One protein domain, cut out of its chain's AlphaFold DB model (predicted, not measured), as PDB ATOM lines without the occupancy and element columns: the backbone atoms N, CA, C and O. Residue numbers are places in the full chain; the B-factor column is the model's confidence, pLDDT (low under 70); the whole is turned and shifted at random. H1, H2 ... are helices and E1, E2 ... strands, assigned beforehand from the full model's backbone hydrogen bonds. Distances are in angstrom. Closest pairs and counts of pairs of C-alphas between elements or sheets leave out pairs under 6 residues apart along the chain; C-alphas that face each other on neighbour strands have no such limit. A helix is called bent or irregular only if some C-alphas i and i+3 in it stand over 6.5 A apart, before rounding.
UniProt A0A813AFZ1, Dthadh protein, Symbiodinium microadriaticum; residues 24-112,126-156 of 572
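Overview. This is residues 24 to 112 and 126 to 156 of the 572 residues of the protein "Dthadh protein" of Symbiodinium microadriaticum (UniProt A0A813AFZ1). An open, elongated frame of long helices: H3 and H5 run side by side, and bent H4 comes back from the far end across an open gap, its last arm H4b meeting the end of H1. A tiny ribbon, E1 with E2, sits at the far end, while residues 24 to 35 of H1 stick out. You have 120 printed residues, five named helices and two named strands in the order H1 H2 H3 E1 H4 H5 E2, mostly helix; the sheet order is E1 - E2, antiparallel. The whole is only just loose, close to compact, with a radius of gyration of the C-alphas of 16.8 A and spans of 50 by 32 by 31 A.

Along the chain. Find C-alpha 24 at (0.792, -20.246, -23.745); from there H1 runs to residue 42, 26.6 A. H2 is residues 44 to 47, 4.8 A, and H3 residues 49 to 73, 36.5 A, with a kink of 33 degrees near residue 67. E1, residues 77 to 80, spans 7.2 A. H4, residues 84 to 107, was assigned as one helix by its hydrogen bonds but is bent, C-alphas 97 and 100 being 7.1 A apart: look for H4a at 84 to 97, 20.1 A, and H4b at 100 to 107, 10.4 A, at a steep tilt of 39 degrees. H5 runs from C-alpha 126 at (33.550, -16.296, -40.670) to residue 147, 30.2 A, with a kink of 30 degrees near residue 141; E2, residues 153 to 155, spans 6.3 A and ends with C-alpha 155 at (5.758, -39.021, -46.281).

Arrangement. H1 touches H3 with residues 37 to 41 alone, closest at the C-alphas of Ala 41 and Leu 52, 6.5 A, at a shallow tilt of 21 degrees, opposite ways. H1 touches H4b with residues 36 to 40 alone, closest at the C-alphas of Ile 40 and Leu 105, 6.0 A. H2 is close to H4b but not clearly touching. H3 touches H5, closest at the C-alphas of Gln 72 and Arg 146, 5.7 A, at a shallow tilt of 5 degrees, the same way. H4a is apart from H1, H3 and H5. E1 and E2 are antiparallel, with N 78 and O 154 at 2.9 A. Every O i to N i+4 pair is within hydrogen-bond range in H1, H4a and H4b; H3 has 19 of 21, H5 15 of 18, and H2 is too short for one.

Size, cuts and confidence. The C-alphas farthest apart are those of Glu 45 and Glu 156, 50.1 A. Residues 113 to 125 are not printed, and C-alphas 112 and 126 are 22.4 A apart across the cut. Of the links printed whole, none is long. Look for pLDDT under 70 at residues 24 to 28, 73 to 75, 77 to 83 and 150 to 156.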
ATOM      1  N   THR A  24      -0.024 -20.792 -24.840       50.09
ATOM      2  CA  THR A  24       0.792 -20.246 -23.745       50.09
ATOM      3  C   THR A  24       2.212 -20.821 -23.669       50.09
ATOM      4  O   THR A  24       3.145 -20.073 -23.392       50.09
ATOM      5  N   ALA A  25       2.426 -22.107 -23.964       52.53
ATOM      6  CA  ALA A  25       3.756 -22.721 -23.963       52.53
ATOM      7  C   ALA A  25       4.628 -22.192 -25.113       52.53
ATOM      8  O   ALA A  25       5.806 -21.902 -24.915       52.53
ATOM      9  N   VAL A  26       4.045 -21.996 -26.302       59.00
ATOM     10  CA  VAL A  26       4.758 -21.477 -27.482       59.00
ATOM     11  C   VAL A  26       5.243 -20.042 -27.249       59.00
ATOM     12  O   VAL A  26       6.387 -19.722 -27.574       59.00
ATOM     13  N   TYR A  27       4.414 -19.196 -26.628       59.59
ATOM     14  CA  TYR A  27       4.814 -17.836 -26.260       59.59
ATOM     15  C   TYR A  27       5.913 -17.819 -25.189       59.59
ATOM     16  O   TYR A  27       6.862 -17.050 -25.324       59.59
ATOM     17  N   SER A  28       5.858 -18.708 -24.193       62.25
ATOM     18  CA  SER A  28       6.899 -18.816 -23.161       62.25
ATOM     19  C   SER A  28       8.269 -19.206 -23.730       62.25
ATOM     20  O   SER A  28       9.276 -18.605 -23.357       62.25
ATOM     21  N   TYR A  29       8.328 -20.146 -24.682       71.31
ATOM     22  CA  TYR A  29       9.591 -20.515 -25.340       71.31
ATOM     23  C   TYR A  29      10.132 -19.405 -26.244       71.31
ATOM     24  O   TYR A  29      11.340 -19.168 -26.269       71.31
ATOM     25  N   LEU A  30       9.255 -18.697 -26.960       73.50
ATOM     26  CA  LEU A  30       9.658 -17.573 -27.801       73.50
ATOM     27  C   LEU A  30      10.178 -16.398 -26.961       73.50
ATOM     28  O   LEU A  30      11.198 -15.812 -27.312       73.50
ATOM     29  N   MET A  31       9.524 -16.082 -25.839       74.06
ATOM     30  CA  MET A  31       9.984 -15.041 -24.916       74.06
ATOM     31  C   MET A  31      11.314 -15.409 -24.261       74.06
ATOM     32  O   MET A  31      12.201 -14.560 -24.195       74.06
ATOM     33  N   LEU A  32      11.493 -16.667 -23.843       78.62
ATOM     34  CA  LEU A  32      12.766 -17.149 -23.307       78.62
ATOM     35  C   LEU A  32      13.884 -17.055 -24.353       78.62
ATOM     36  O   LEU A  32      14.970 -16.576 -24.043       78.62
ATOM     37  N   PHE A  33      13.615 -17.452 -25.599       80.50
ATOM     38  CA  PHE A  33      14.576 -17.337 -26.695       80.50
ATOM     39  C   PHE A  33      14.982 -15.879 -26.943       80.50
ATOM     40  O   PHE A  33      16.171 -15.574 -26.994       80.50
ATOM     41  N   VAL A  34      14.011 -14.964 -27.036       81.94
ATOM     42  CA  VAL A  34      14.280 -13.529 -27.218       81.94
ATOM     43  C   VAL A  34      15.077 -12.971 -26.040       81.94
ATOM     44  O   VAL A  34      16.051 -12.255 -26.255       81.94
ATOM     45  N   PHE A  35      14.727 -13.337 -24.807       83.94
ATOM     46  CA  PHE A  35      15.447 -12.905 -23.613       83.94
ATOM     47  C   PHE A  35      16.901 -13.397 -23.600       83.94
ATOM     48  O   PHE A  35      17.807 -12.613 -23.333       83.94
ATOM     49  N   VAL A  36      17.142 -14.664 -23.951       83.38
ATOM     50  CA  VAL A  36      18.496 -15.230 -24.058       83.38
ATOM     51  C   VAL A  36      19.303 -14.521 -25.147       83.38
ATOM     52  O   VAL A  36      20.450 -14.155 -24.903       83.38
ATOM     53  N   MET A  37      18.713 -14.261 -26.317       83.31
ATOM     54  CA  MET A  37      19.392 -13.524 -27.388       83.31
ATOM     55  C   MET A  37      19.736 -12.090 -26.965       83.31
ATOM     56  O   MET A  37      20.847 -11.632 -27.219       83.31
ATOM     57  N   LEU A  38      18.824 -11.397 -26.275       83.50
ATOM     58  CA  LEU A  38      19.068 -10.052 -25.744       83.50
ATOM     59  C   LEU A  38      20.144 -10.049 -24.654       83.50
ATOM     60  O   LEU A  38      20.984  -9.156 -24.643       83.50
ATOM     61  N   ALA A  39      20.167 -11.054 -23.775       83.56
ATOM     62  CA  ALA A  39      21.192 -11.196 -22.745       83.56
ATOM     63  C   ALA A  39      22.584 -11.454 -23.347       83.56
ATOM     64  O   ALA A  39      23.570 -10.870 -22.900       83.56
ATOM     65  N   ILE A  40      22.672 -12.275 -24.397       82.12
ATOM     66  CA  ILE A  40      23.927 -12.500 -25.126       82.12
ATOM     67  C   ILE A  40      24.357 -11.230 -25.871       82.12
ATOM     68  O   ILE A  40      25.534 -10.874 -25.824       82.12
ATOM     69  N   ALA A  41      23.426 -10.531 -26.526       81.75
ATOM     70  CA  ALA A  41      23.707  -9.280 -27.230       81.75
ATOM     71  C   ALA A  41      24.151  -8.164 -26.270       81.75
ATOM     72  O   ALA A  41      25.062  -7.409 -26.589       81.75
ATOM     73  N   TRP A  42      23.573  -8.101 -25.067       82.94
ATOM     74  CA  TRP A  42      24.007  -7.193 -24.002       82.94
ATOM     75  C   TRP A  42      25.445  -7.474 -23.552       82.94
ATOM     76  O   TRP A  42      26.194  -6.554 -23.239       82.94
ATOM     77  N   ARG A  43      25.866  -8.745 -23.566       85.19
ATOM     78  CA  ARG A  43      27.246  -9.159 -23.274       85.19
ATOM     79  C   ARG A  43      28.178  -9.096 -24.490       85.19
ATOM     80  O   ARG A  43      29.302  -9.576 -24.386       85.19
ATOM     81  N   ALA A  44      27.774  -8.516 -25.623       77.75
ATOM     82  CA  ALA A  44      28.595  -8.499 -26.840       77.75
ATOM     83  C   ALA A  44      29.951  -7.787 -26.667       77.75
ATOM     84  O   ALA A  44      30.916  -8.174 -27.317       77.75
ATOM     85  N   GLU A  45      30.058  -6.804 -25.765       77.94
ATOM     86  CA  GLU A  45      31.350  -6.174 -25.432       77.94
ATOM     87  C   GLU A  45      32.334  -7.156 -24.774       77.94
ATOM     88  O   GLU A  45      33.539  -7.044 -24.971       77.94
ATOM     89  N   VAL A  46      31.819  -8.138 -24.027       82.25
ATOM     90  CA  VAL A  46      32.611  -9.178 -23.351       82.25
ATOM     91  C   VAL A  46      32.822 -10.392 -24.257       82.25
ATOM     92  O   VAL A  46      33.893 -10.984 -24.255       82.25
ATOM     93  N   ASN A  47      31.806 -10.759 -25.039       82.12
ATOM     94  CA  ASN A  47      31.807 -11.945 -25.897       82.12
ATOM     95  C   ASN A  47      32.442 -11.706 -27.283       82.12
ATOM     96  O   ASN A  47      32.590 -12.645 -28.065       82.12
ATOM     97  N   GLY A  48      32.774 -10.457 -27.612       83.75
ATOM     98  CA  GLY A  48      33.321 -10.063 -28.906       83.75
ATOM     99  C   GLY A  48      32.282 -10.018 -30.035       83.75
ATOM    100  O   GLY A  48      31.181 -10.562 -29.957       83.75
ATOM    101  N   ALA A  49      32.641  -9.378 -31.153       82.50
ATOM    102  CA  ALA A  49      31.727  -9.202 -32.289       82.50
ATOM    103  C   ALA A  49      31.301 -10.533 -32.951       82.50
ATOM    104  O   ALA A  49      30.254 -10.596 -33.599       82.50
ATOM    105  N   GLY A  50      32.061 -11.616 -32.750       83.06
ATOM    106  CA  GLY A  50      31.722 -12.955 -33.231       83.06
ATOM    107  C   GLY A  50      30.415 -13.499 -32.642       83.06
ATOM    108  O   GLY A  50      29.660 -14.169 -33.350       83.06
ATOM    109  N   SER A  51      30.073 -13.144 -31.397       85.62
ATOM    110  CA  SER A  51      28.815 -13.582 -30.781       85.62
ATOM    111  C   SER A  51      27.592 -12.987 -31.479       85.62
ATOM    112  O   SER A  51      26.567 -13.655 -31.607       85.62
ATOM    113  N   LEU A  52      27.703 -11.754 -31.982       85.50
ATOM    114  CA  LEU A  52      26.643 -11.105 -32.755       85.50
ATOM    115  C   LEU A  52      26.461 -11.784 -34.115       85.50
ATOM    116  O   LEU A  52      25.330 -12.062 -34.510       85.50
ATOM    117  N   VAL A  53      27.559 -12.115 -34.803       86.31
ATOM    118  CA  VAL A  53      27.514 -12.869 -36.068       86.31
ATOM    119  C   VAL A  53      26.848 -14.232 -35.859       86.31
ATOM    120  O   VAL A  53      25.995 -14.632 -36.653       86.31
ATOM    121  N   TRP A  54      27.169 -14.922 -34.763       88.56
ATOM    122  CA  TRP A  54      26.566 -16.208 -34.421       88.56
ATOM    123  C   TRP A  54      25.060 -16.099 -34.120       88.56
ATOM    124  O   TRP A  54      24.273 -16.843 -34.712       88.56
ATOM    125  N   ILE A  55      24.631 -15.125 -33.301       87.94
ATOM    126  CA  ILE A  55      23.201 -14.855 -33.037       87.94
ATOM    127  C   ILE A  55      22.452 -14.582 -34.344       87.94
ATOM    128  O   ILE A  55      21.410 -15.186 -34.608       87.94
ATOM    129  N   MET A  56      22.992 -13.695 -35.182       87.88
ATOM    130  CA  MET A  56      22.369 -13.323 -36.452       87.88
ATOM    131  C   MET A  56      22.256 -14.523 -37.396       87.88
ATOM    132  O   MET A  56      21.227 -14.697 -38.051       87.88
ATOM    133  N   THR A  57      23.266 -15.395 -37.416       89.88
ATOM    134  CA  THR A  57      23.247 -16.642 -38.194       89.88
ATOM    135  C   THR A  57      22.155 -17.586 -37.698       89.88
ATOM    136  O   THR A  57      21.383 -18.108 -38.502       89.88
ATOM    137  N   TRP A  58      22.021 -17.773 -36.382       89.00
ATOM    138  CA  TRP A  58      20.976 -18.627 -35.815       89.00
ATOM    139  C   TRP A  58      19.570 -18.077 -36.096       89.00
ATOM    140  O   TRP A  58      18.669 -18.823 -36.504       89.00
ATOM    141  N   MET A  59      19.380 -16.763 -35.964       87.94
ATOM    142  CA  MET A  59      18.122 -16.107 -36.327       87.94
ATOM    143  C   MET A  59      17.793 -16.303 -37.812       87.94
ATOM    144  O   MET A  59      16.652 -16.640 -38.135       87.94
ATOM    145  N   ALA A  60      18.780 -16.167 -38.702       90.44
ATOM    146  CA  ALA A  60      18.612 -16.375 -40.137       90.44
ATOM    147  C   ALA A  60      18.252 -17.830 -40.480       90.44
ATOM    148  O   ALA A  60      17.275 -18.055 -41.189       90.44
ATOM    149  N   VAL A  61      18.963 -18.820 -39.928       89.56
ATOM    150  CA  VAL A  61      18.650 -20.255 -40.102       89.56
ATOM    151  C   VAL A  61      17.220 -20.562 -39.651       89.56
ATOM    152  O   VAL A  61      16.467 -21.227 -40.365       89.56
ATOM    153  N   THR A  62      16.813 -20.031 -38.496       86.31
ATOM    154  CA  THR A  62      15.457 -20.218 -37.961       86.31
ATOM    155  C   THR A  62      14.403 -19.561 -38.855       86.31
ATOM    156  O   THR A  62      13.359 -20.156 -39.126       86.31
ATOM    157  N   ALA A  63      14.661 -18.343 -39.336       89.06
ATOM    158  CA  ALA A  63      13.759 -17.625 -40.231       89.06
ATOM    159  C   ALA A  63      13.607 -18.327 -41.588       89.06
ATOM    160  O   ALA A  63      12.488 -18.438 -42.082       89.06
ATOM    161  N   ILE A  64      14.706 -18.849 -42.146       89.69
ATOM    162  CA  ILE A  64      14.714 -19.636 -43.385       89.69
ATOM    163  C   ILE A  64      13.866 -20.895 -43.225       89.69
ATOM    164  O   ILE A  64      13.087 -21.209 -44.114       89.69
ATOM    165  N   ARG A  65      14.000 -21.610 -42.105       86.62
ATOM    166  CA  ARG A  65      13.401 -22.936 -41.907       86.62
ATOM    167  C   ARG A  65      11.900 -22.905 -41.585       86.62
ATOM    168  O   ARG A  65      11.166 -23.788 -42.022       86.62
ATOM    169  N   ARG A  66      11.422 -21.883 -40.863       84.56
ATOM    170  CA  ARG A  66      10.027 -21.789 -40.380       84.56
ATOM    171  C   ARG A  66       8.935 -21.936 -41.456       84.56
ATOM    172  O   ARG A  66       7.955 -22.624 -41.176       84.56
ATOM    173  N   PRO A  67       9.025 -21.298 -42.640       84.50
ATOM    174  CA  PRO A  67       8.023 -21.474 -43.690       84.50
ATOM    175  C   PRO A  67       7.930 -22.929 -44.163       84.50
ATOM    176  O   PRO A  67       6.834 -23.472 -44.243       84.50
ATOM    177  N   PHE A  68       9.075 -23.586 -44.367       83.62
ATOM    178  CA  PHE A  68       9.126 -24.977 -44.821       83.62
ATOM    179  C   PHE A  68       8.613 -25.954 -43.764       83.62
ATOM    180  O   PHE A  68       7.944 -26.917 -44.111       83.62
ATOM    181  N   GLU A  69       8.849 -25.692 -42.474       78.31
ATOM    182  CA  GLU A  69       8.250 -26.480 -41.387       78.31
ATOM    183  C   GLU A  69       6.721 -26.413 -41.387       78.31
ATOM    184  O   GLU A  69       6.064 -27.434 -41.196       78.31
ATOM    185  N   LYS A  70       6.143 -25.229 -41.629       77.69
ATOM    186  CA  LYS A  70       4.685 -25.074 -41.737       77.69
ATOM    187  C   LYS A  70       4.129 -25.818 -42.947       77.69
ATOM    188  O   LYS A  70       3.144 -26.537 -42.807       77.69
ATOM    189  N   ASP A  71       4.779 -25.684 -44.100       73.31
ATOM    190  CA  ASP A  71       4.381 -26.386 -45.324       73.31
ATOM    191  C   ASP A  71       4.521 -27.908 -45.177       73.31
ATOM    192  O   ASP A  71       3.726 -28.666 -45.730       73.31
ATOM    193  N   GLN A  72       5.503 -28.364 -44.395       71.00
ATOM    194  CA  GLN A  72       5.719 -29.772 -44.097       71.00
ATOM    195  C   GLN A  72       4.630 -30.335 -43.175       71.00
ATOM    196  O   GLN A  72       4.166 -31.448 -43.399       71.00
ATOM    197  N   GLN A  73       4.189 -29.596 -42.152       67.31
ATOM    198  CA  GLN A  73       3.149 -30.052 -41.215       67.31
ATOM    199  C   GLN A  73       1.811 -30.393 -41.895       67.31
ATOM    200  O   GLN A  73       1.020 -31.125 -41.311       67.31
ATOM    201  N   ALA A  74       1.586 -29.929 -43.127       63.62
ATOM    202  CA  ALA A  74       0.423 -30.282 -43.938       63.62
ATOM    203  C   ALA A  74       0.501 -31.674 -44.608       63.62
ATOM    204  O   ALA A  74      -0.499 -32.127 -45.157       63.62
ATOM    205  N   ASN A  75       1.656 -32.352 -44.587       66.19
ATOM    206  CA  ASN A  75       1.846 -33.666 -45.217       66.19
ATOM    207  C   ASN A  75       1.663 -34.816 -44.215       66.19
ATOM    208  O   ASN A  75       2.328 -34.827 -43.174       66.19
ATOM    209  N   THR A  76       0.885 -35.837 -44.575       71.38
ATOM    210  CA  THR A  76       0.741 -37.093 -43.823       71.38
ATOM    211  C   THR A  76       2.047 -37.895 -43.797       71.38
ATOM    212  O   THR A  76       2.780 -37.974 -44.788       71.38
ATOM    213  N   ILE A  77       2.367 -38.477 -42.640       69.75
ATOM    214  CA  ILE A  77       3.556 -39.321 -42.462       69.75
ATOM    215  C   ILE A  77       3.189 -40.751 -42.867       69.75
ATOM    216  O   ILE A  77       2.324 -41.342 -42.229       69.75
ATOM    217  N   ALA A  78       3.858 -41.294 -43.886       61.91
ATOM    218  CA  ALA A  78       3.623 -42.649 -44.389       61.91
ATOM    219  C   ALA A  78       4.394 -43.698 -43.579       61.91
ATOM    220  O   ALA A  78       3.886 -44.775 -43.293       61.91
ATOM    221  N   GLU A  79       5.626 -43.372 -43.184       60.62
ATOM    222  CA  GLU A  79       6.503 -44.291 -42.468       60.62
ATOM    223  C   GLU A  79       7.404 -43.518 -41.499       60.62
ATOM    224  O   GLU A  79       7.994 -42.484 -41.834       60.62
ATOM    225  N   LYS A  80       7.513 -44.029 -40.270       59.81
ATOM    226  CA  LYS A  80       8.447 -43.531 -39.259       59.81
ATOM    227  C   LYS A  80       9.525 -44.571 -39.039       59.81
ATOM    228  O   LYS A  80       9.306 -45.553 -38.333       59.81
ATOM    229  N   VAL A  81      10.712 -44.319 -39.573       58.94
ATOM    230  CA  VAL A  81      11.887 -45.097 -39.195       58.94
ATOM    231  C   VAL A  81      12.349 -44.576 -37.835       58.94
ATOM    232  O   VAL A  81      12.823 -43.453 -37.697       58.94
ATOM    233  N   HIS A  82      12.116 -45.349 -36.777       57.88
ATOM    234  CA  HIS A  82      12.534 -44.978 -35.427       57.88
ATOM    235  C   HIS A  82      13.862 -45.640 -35.077       57.88
ATOM    236  O   HIS A  82      13.882 -46.743 -34.536       57.88
ATOM    237  N   MET A  83      14.974 -44.938 -35.308       65.94
ATOM    238  CA  MET A  83      16.273 -45.355 -34.782       65.94
ATOM    239  C   MET A  83      16.639 -44.528 -33.543       65.94
ATOM    240  O   MET A  83      16.732 -43.301 -33.583       65.94
ATOM    241  N   SER A  84      16.862 -45.192 -32.408       73.19
ATOM    242  CA  SER A  84      17.348 -44.559 -31.169       73.19
ATOM    243  C   SER A  84      18.660 -43.794 -31.389       73.19
ATOM    244  O   SER A  84      18.861 -42.726 -30.808       73.19
ATOM    245  N   THR A  85      19.499 -44.291 -32.298       75.12
ATOM    246  CA  THR A  85      20.744 -43.661 -32.749       75.12
ATOM    247  C   THR A  85      20.520 -42.278 -33.360       75.12
ATOM    248  O   THR A  85      21.275 -41.356 -33.073       75.12
ATOM    249  N   GLU A  86      19.467 -42.081 -34.152       74.25
ATOM    250  CA  GLU A  86      19.200 -40.789 -34.802       74.25
ATOM    251  C   GLU A  86      18.771 -39.729 -33.793       74.25
ATOM    252  O   GLU A  86      19.227 -38.590 -33.858       74.25
ATOM    253  N   LYS A  87      17.950 -40.111 -32.807       77.12
ATOM    254  CA  LYS A  87      17.588 -39.215 -31.700       77.12
ATOM    255  C   LYS A  87      18.824 -38.815 -30.896       77.12
ATOM    256  O   LYS A  87      18.963 -37.644 -30.557       77.12
ATOM    257  N   ALA A  88      19.736 -39.755 -30.637       81.88
ATOM    258  CA  ALA A  88      20.994 -39.466 -29.956       81.88
ATOM    259  C   ALA A  88      21.879 -38.502 -30.768       81.88
ATOM    260  O   ALA A  88      22.340 -37.500 -30.227       81.88
ATOM    261  N   LEU A  89      22.045 -38.744 -32.073       81.56
ATOM    262  CA  LEU A  89      22.819 -37.873 -32.962       81.56
ATOM    263  C   LEU A  89      22.212 -36.471 -33.073       81.56
ATOM    264  O   LEU A  89      22.937 -35.482 -32.977       81.56
ATOM    265  N   LEU A  90      20.886 -36.362 -33.208       80.50
ATOM    266  CA  LEU A  90      20.200 -35.072 -33.249       80.50
ATOM    267  C   LEU A  90      20.372 -34.310 -31.928       80.50
ATOM    268  O   LEU A  90      20.649 -33.111 -31.950       80.50
ATOM    269  N   CYS A  91      20.287 -34.997 -30.784       84.44
ATOM    270  CA  CYS A  91      20.596 -34.407 -29.481       84.44
ATOM    271  C   CYS A  91      22.045 -33.901 -29.412       84.44
ATOM    272  O   CYS A  91      22.261 -32.772 -28.978       84.44
ATOM    273  N   CYS A  92      23.030 -34.677 -29.878       86.69
ATOM    274  CA  CYS A  92      24.433 -34.251 -29.917       86.69
ATOM    275  C   CYS A  92      24.637 -33.000 -30.785       86.69
ATOM    276  O   CYS A  92      25.312 -32.064 -30.356       86.69
ATOM    277  N   VAL A  93      24.020 -32.949 -31.971       84.88
ATOM    278  CA  VAL A  93      24.093 -31.783 -32.865       84.88
ATOM    279  C   VAL A  93      23.464 -30.552 -32.212       84.88
ATOM    280  O   VAL A  93      24.070 -29.485 -32.232       84.88
ATOM    281  N   LEU A  94      22.286 -30.679 -31.592       84.19
ATOM    282  CA  LEU A  94      21.637 -29.561 -30.897       84.19
ATOM    283  C   LEU A  94      22.469 -29.062 -29.709       84.19
ATOM    284  O   LEU A  94      22.585 -27.850 -29.510       84.19
ATOM    285  N   LEU A  95      23.071 -29.976 -28.943       86.75
ATOM    286  CA  LEU A  95      23.946 -29.638 -27.821       86.75
ATOM    287  C   LEU A  95      25.173 -28.843 -28.278       86.75
ATOM    288  O   LEU A  95      25.435 -27.773 -27.731       86.75
ATOM    289  N   GLY A  96      25.883 -29.336 -29.295       83.69
ATOM    290  CA  GLY A  96      27.090 -28.691 -29.817       83.69
ATOM    291  C   GLY A  96      26.812 -27.384 -30.556       83.69
ATOM    292  O   GLY A  96      27.551 -26.420 -30.396       83.69
ATOM    293  N   MET A  97      25.732 -27.330 -31.337       85.12
ATOM    294  CA  MET A  97      25.436 -26.175 -32.181       85.12
ATOM    295  C   MET A  97      24.752 -25.032 -31.425       85.12
ATOM    296  O   MET A  97      24.957 -23.884 -31.803       85.12
ATOM    297  N   TYR A  98      23.954 -25.316 -30.386       85.31
ATOM    298  CA  TYR A  98      23.142 -24.293 -29.712       85.31
ATOM    299  C   TYR A  98      23.357 -24.221 -28.201       85.31
ATOM    300  O   TYR A  98      23.639 -23.143 -27.684       85.31
ATOM    301  N   PHE A  99      23.235 -25.332 -27.470       88.38
ATOM    302  CA  PHE A  99      23.228 -25.269 -26.002       88.38
ATOM    303  C   PHE A  99      24.585 -24.881 -25.414       88.38
ATOM    304  O   PHE A  99      24.639 -23.989 -24.571       88.38
ATOM    305  N   ILE A 100      25.673 -25.513 -25.863       88.38
ATOM    306  CA  ILE A 100      27.022 -25.204 -25.372       88.38
ATOM    307  C   ILE A 100      27.394 -23.743 -25.690       88.38
ATOM    308  O   ILE A 100      27.757 -23.034 -24.751       88.38
ATOM    309  N   PRO A 101      27.217 -23.232 -26.930       88.38
ATOM    310  CA  PRO A 101      27.453 -21.819 -27.228       88.38
ATOM    311  C   PRO A 101      26.604 -20.853 -26.395       88.38
ATOM    312  O   PRO A 101      27.129 -19.859 -25.910       88.38
ATOM    313  N   VAL A 102      25.313 -21.131 -26.169       89.44
ATOM    314  CA  VAL A 102      24.462 -20.269 -25.324       89.44
ATOM    315  C   VAL A 102      24.968 -20.229 -23.887       89.44
ATOM    316  O   VAL A 102      25.071 -19.147 -23.310       89.44
ATOM    317  N   ILE A 103      25.291 -21.385 -23.302       88.81
ATOM    318  CA  ILE A 103      25.811 -21.460 -21.930       88.81
ATOM    319  C   ILE A 103      27.129 -20.691 -21.842       88.81
ATOM    320  O   ILE A 103      27.287 -19.868 -20.939       88.81
ATOM    321  N   PHE A 104      28.024 -20.878 -22.809       88.25
ATOM    322  CA  PHE A 104      29.286 -20.154 -22.880       88.25
ATOM    323  C   PHE A 104      29.072 -18.638 -22.989       88.25
ATOM    324  O   PHE A 104      29.580 -17.879 -22.168       88.25
ATOM    325  N   LEU A 105      28.225 -18.176 -23.906       87.25
ATOM    326  CA  LEU A 105      27.969 -16.749 -24.117       87.25
ATOM    327  C   LEU A 105      27.216 -16.074 -22.956       87.25
ATOM    328  O   LEU A 105      27.310 -14.855 -22.782       87.25
ATOM    329  N   LEU A 106      26.484 -16.831 -22.135       87.25
ATOM    330  CA  LEU A 106      25.807 -16.319 -20.938       87.25
ATOM    331  C   LEU A 106      26.675 -16.364 -19.676       87.25
ATOM    332  O   LEU A 106      26.533 -15.492 -18.822       87.25
ATOM    333  N   THR A 107      27.556 -17.360 -19.551       86.69
ATOM    334  CA  THR A 107      28.234 -17.674 -18.277       86.69
ATOM    335  C   THR A 107      29.759 -17.665 -18.347       86.69
ATOM    336  O   THR A 107      30.408 -17.543 -17.314       86.69
ATOM    337  N   GLY A 108      30.341 -17.782 -19.540       82.69
ATOM    338  CA  GLY A 108      31.775 -17.998 -19.752       82.69
ATOM    339  C   GLY A 108      32.235 -19.443 -19.523       82.69
ATOM    340  O   GLY A 108      33.431 -19.710 -19.543       82.69
ATOM    341  N   PHE A 109      31.321 -20.391 -19.284       86.81
ATOM    342  CA  PHE A 109      31.645 -21.808 -19.097       86.81
ATOM    343  C   PHE A 109      31.299 -22.642 -20.348       86.81
ATOM    344  O   PHE A 109      30.192 -22.492 -20.866       86.81
ATOM    345  N   PRO A 110      32.172 -23.563 -20.810       82.06
ATOM    346  CA  PRO A 110      33.470 -23.927 -20.237       82.06
ATOM    347  C   PRO A 110      34.619 -23.043 -20.752       82.06
ATOM    348  O   PRO A 110      35.107 -23.240 -21.858       82.06
ATOM    349  N   GLY A 111      35.124 -22.131 -19.917       77.19
ATOM    350  CA  GLY A 111      36.219 -21.225 -20.295       77.19
ATOM    351  C   GLY A 111      37.558 -21.920 -20.561       77.19
ATOM    352  O   GLY A 111      38.409 -21.370 -21.238       77.19
ATOM    353  N   ALA A 112      37.746 -23.157 -20.086       81.62
ATOM    354  CA  ALA A 112      38.953 -23.944 -20.365       81.62
ATOM    355  C   ALA A 112      39.052 -24.434 -21.823       81.62
ATOM    356  O   ALA A 112      40.120 -24.868 -22.246       81.62
ATOM    357  N   ALA A 126      34.766 -15.598 -41.080       84.88
ATOM    358  CA  ALA A 126      33.550 -16.296 -40.670       84.88
ATOM    359  C   ALA A 126      32.301 -15.644 -41.283       84.88
ATOM    360  O   ALA A 126      31.484 -16.324 -41.900       84.88
ATOM    361  N   SER A 127      32.202 -14.315 -41.215       86.31
ATOM    362  CA  SER A 127      31.099 -13.555 -41.816       86.31
ATOM    363  C   SER A 127      31.029 -13.739 -43.337       86.31
ATOM    364  O   SER A 127      29.941 -13.922 -43.887       86.31
ATOM    365  N   ALA A 128      32.180 -13.742 -44.021       89.50
ATOM    366  CA  ALA A 128      32.261 -13.941 -45.466       89.50
ATOM    367  C   ALA A 128      31.825 -15.352 -45.901       89.50
ATOM    368  O   ALA A 128      31.230 -15.497 -46.967       89.50
ATOM    369  N   VAL A 129      32.074 -16.377 -45.079       90.69
ATOM    370  CA  VAL A 129      31.652 -17.768 -45.336       90.69
ATOM    371  C   VAL A 129      30.185 -18.001 -44.959       90.69
ATOM    372  O   VAL A 129      29.481 -18.752 -45.636       90.69
ATOM    373  N   THR A 130      29.683 -17.329 -43.923       90.69
ATOM    374  CA  THR A 130      28.300 -17.488 -43.457       90.69
ATOM    375  C   THR A 130      27.276 -17.082 -44.515       90.69
ATOM    376  O   THR A 130      26.268 -17.763 -44.673       90.69
ATOM    377  N   LEU A 131      27.510 -16.007 -45.270       88.06
ATOM    378  CA  LEU A 131      26.563 -15.540 -46.292       88.06
ATOM    379  C   LEU A 131      26.290 -16.576 -47.406       88.06
ATOM    380  O   LEU A 131      25.118 -16.904 -47.624       88.06
ATOM    381  N   PRO A 132      27.301 -17.143 -48.095       91.31
ATOM    382  CA  PRO A 132      27.069 -18.200 -49.076       91.31
ATOM    383  C   PRO A 132      26.547 -19.490 -48.431       91.31
ATOM    384  O   PRO A 132      25.750 -20.185 -49.058       91.31
ATOM    385  N   ALA A 133      26.918 -19.793 -47.180       92.12
ATOM    386  CA  ALA A 133      26.367 -20.938 -46.454       92.12
ATOM    387  C   ALA A 133      24.862 -20.775 -46.177       92.12
ATOM    388  O   ALA A 133      24.094 -21.703 -46.424       92.12
ATOM    389  N   LEU A 134      24.415 -19.592 -45.740       93.44
ATOM    390  CA  LEU A 134      22.998 -19.271 -45.550       93.44
ATOM    391  C   LEU A 134      22.231 -19.298 -46.873       93.44
ATOM    392  O   LEU A 134      21.108 -19.799 -46.912       93.44
ATOM    393  N   TYR A 135      22.835 -18.814 -47.962       92.56
ATOM    394  CA  TYR A 135      22.244 -18.923 -49.295       92.56
ATOM    395  C   TYR A 135      22.081 -20.386 -49.722       92.56
ATOM    396  O   TYR A 135      21.000 -20.770 -50.164       92.56
ATOM    397  N   LEU A 136      23.120 -21.212 -49.564       91.56
ATOM    398  CA  LEU A 136      23.065 -22.637 -49.890       91.56
ATOM    399  C   LEU A 136      22.029 -23.362 -49.026       91.56
ATOM    400  O   LEU A 136      21.250 -24.153 -49.550       91.56
ATOM    401  N   PHE A 137      21.979 -23.051 -47.731       92.38
ATOM    402  CA  PHE A 137      21.009 -23.596 -46.786       92.38
ATOM    403  C   PHE A 137      19.572 -23.212 -47.151       92.38
ATOM    404  O   PHE A 137      18.687 -24.062 -47.188       92.38
ATOM    405  N   TRP A 138      19.315 -21.947 -47.484       93.88
ATOM    406  CA  TRP A 138      18.011 -21.526 -47.994       93.88
ATOM    407  C   TRP A 138      17.668 -22.234 -49.305       93.88
ATOM    408  O   TRP A 138      16.583 -22.800 -49.443       93.88
ATOM    409  N   ARG A 139      18.609 -22.261 -50.254       92.38
ATOM    410  CA  ARG A 139      18.404 -22.866 -51.567       92.38
ATOM    411  C   ARG A 139      18.111 -24.361 -51.463       92.38
ATOM    412  O   ARG A 139      17.260 -24.852 -52.197       92.38
ATOM    413  N   SER A 140      18.747 -25.062 -50.526       89.12
ATOM    414  CA  SER A 140      18.502 -26.481 -50.274       89.12
ATOM    415  C   SER A 140      17.065 -26.735 -49.806       89.12
ATOM    416  O   SER A 140      16.432 -27.673 -50.278       89.12
ATOM    417  N   HIS A 141      16.512 -25.874 -48.946       89.44
ATOM    418  CA  HIS A 141      15.118 -25.981 -48.500       89.44
ATOM    419  C   HIS A 141      14.132 -25.624 -49.615       89.44
ATOM    420  O   HIS A 141      13.126 -26.308 -49.775       89.44
ATOM    421  N   VAL A 142      14.441 -24.610 -50.432       88.00
ATOM    422  CA  VAL A 142      13.641 -24.271 -51.622       88.00
ATOM    423  C   VAL A 142      13.597 -25.437 -52.605       88.00
ATOM    424  O   VAL A 142      12.526 -25.769 -53.104       88.00
ATOM    425  N   ASP A 143      14.744 -26.058 -52.879       87.69
ATOM    426  CA  ASP A 143      14.828 -27.169 -53.823       87.69
ATOM    427  C   ASP A 143      14.141 -28.428 -53.277       87.69
ATOM    428  O   ASP A 143      13.458 -29.113 -54.036       87.69
ATOM    429  N   LEU A 144      14.261 -28.712 -51.973       85.88
ATOM    430  CA  LEU A 144      13.558 -29.829 -51.334       85.88
ATOM    431  C   LEU A 144      12.042 -29.603 -51.241       85.88
ATOM    432  O   LEU A 144      11.268 -30.554 -51.374       85.88
ATOM    433  N   GLY A 145      11.605 -28.364 -51.013       84.88
ATOM    434  CA  GLY A 145      10.199 -28.004 -50.855       84.88
ATOM    435  C   GLY A 145       9.491 -28.896 -49.831       84.88
ATOM    436  O   GLY A 145       9.953 -29.073 -48.705       84.88
ATOM    437  N   ARG A 146       8.379 -29.512 -50.247       78.75
ATOM    438  CA  ARG A 146       7.565 -30.416 -49.411       78.75
ATOM    439  C   ARG A 146       8.248 -31.740 -49.041       78.75
ATOM    440  O   ARG A 146       7.748 -32.432 -48.159       78.75
ATOM    441  N   ASN A 147       9.359 -32.084 -49.693       75.81
ATOM    442  CA  ASN A 147      10.144 -33.289 -49.405       75.81
ATOM    443  C   ASN A 147      11.143 -33.080 -48.255       75.81
ATOM    444  O   ASN A 147      11.778 -34.022 -47.795       75.81
ATOM    445  N   TRP A 148      11.314 -31.848 -47.775       82.12
ATOM    446  CA  TRP A 148      12.198 -31.586 -46.649       82.12
ATOM    447  C   TRP A 148      11.657 -32.216 -45.354       82.12
ATOM    448  O   TRP A 148      10.464 -32.127 -45.056       82.12
ATOM    449  N   SER A 149      12.538 -32.831 -44.561       71.62
ATOM    450  CA  SER A 149      12.200 -33.325 -43.227       71.62
ATOM    451  C   SER A 149      13.368 -33.190 -42.249       71.62
ATOM    452  O   SER A 149      14.504 -33.485 -42.623       71.62
ATOM    453  N   PRO A 150      13.121 -32.765 -40.993       65.25
ATOM    454  CA  PRO A 150      14.153 -32.709 -39.960       65.25
ATOM    455  C   PRO A 150      14.482 -34.085 -39.363       65.25
ATOM    456  O   PRO A 150      15.475 -34.223 -38.653       65.25
ATOM    457  N   THR A 151      13.644 -35.085 -39.631       65.88
ATOM    458  CA  THR A 151      13.777 -36.482 -39.205       65.88
ATOM    459  C   THR A 151      13.652 -37.408 -40.416       65.88
ATOM    460  O   THR A 151      13.142 -37.015 -41.466       65.88
ATOM    461  N   THR A 152      14.094 -38.654 -40.279       63.19
ATOM    462  CA  THR A 152      13.973 -39.765 -41.247       63.19
ATOM    463  C   THR A 152      12.534 -40.292 -41.344       63.19
ATOM    464  O   THR A 152      12.243 -41.479 -41.222       63.19
ATOM    465  N   GLU A 153      11.595 -39.373 -41.544       68.19
ATOM    466  CA  GLU A 153      10.194 -39.664 -41.820       68.19
ATOM    467  C   GLU A 153       9.971 -39.660 -43.332       68.19
ATOM    468  O   GLU A 153      10.236 -38.663 -44.014       68.19
ATOM    469  N   LEU A 154       9.449 -40.765 -43.857       65.31
ATOM    470  CA  LEU A 154       8.969 -40.837 -45.232       65.31
ATOM    471  C   LEU A 154       7.488 -40.454 -45.236       65.31
ATOM    472  O   LEU A 154       6.696 -40.894 -44.403       65.31
ATOM    473  N   ARG A 155       7.116 -39.569 -46.156       69.88
ATOM    474  CA  ARG A 155       5.758 -39.021 -46.281       69.88
ATOM    475  C   ARG A 155       5.133 -39.516 -47.580       69.88
ATOM    476  O   ARG A 155       5.867 -39.822 -48.513       69.88
ATOM    477  N   GLU A 156       3.805 -39.573 -47.652       57.97
ATOM    478  CA  GLU A 156       3.053 -40.261 -48.730       57.97
ATOM    479  C   GLU A 156       3.366 -39.760 -50.154       57.97
ATOM    480  O   GLU A 156       3.119 -40.455 -51.137       57.97
TER     481      GLU A 156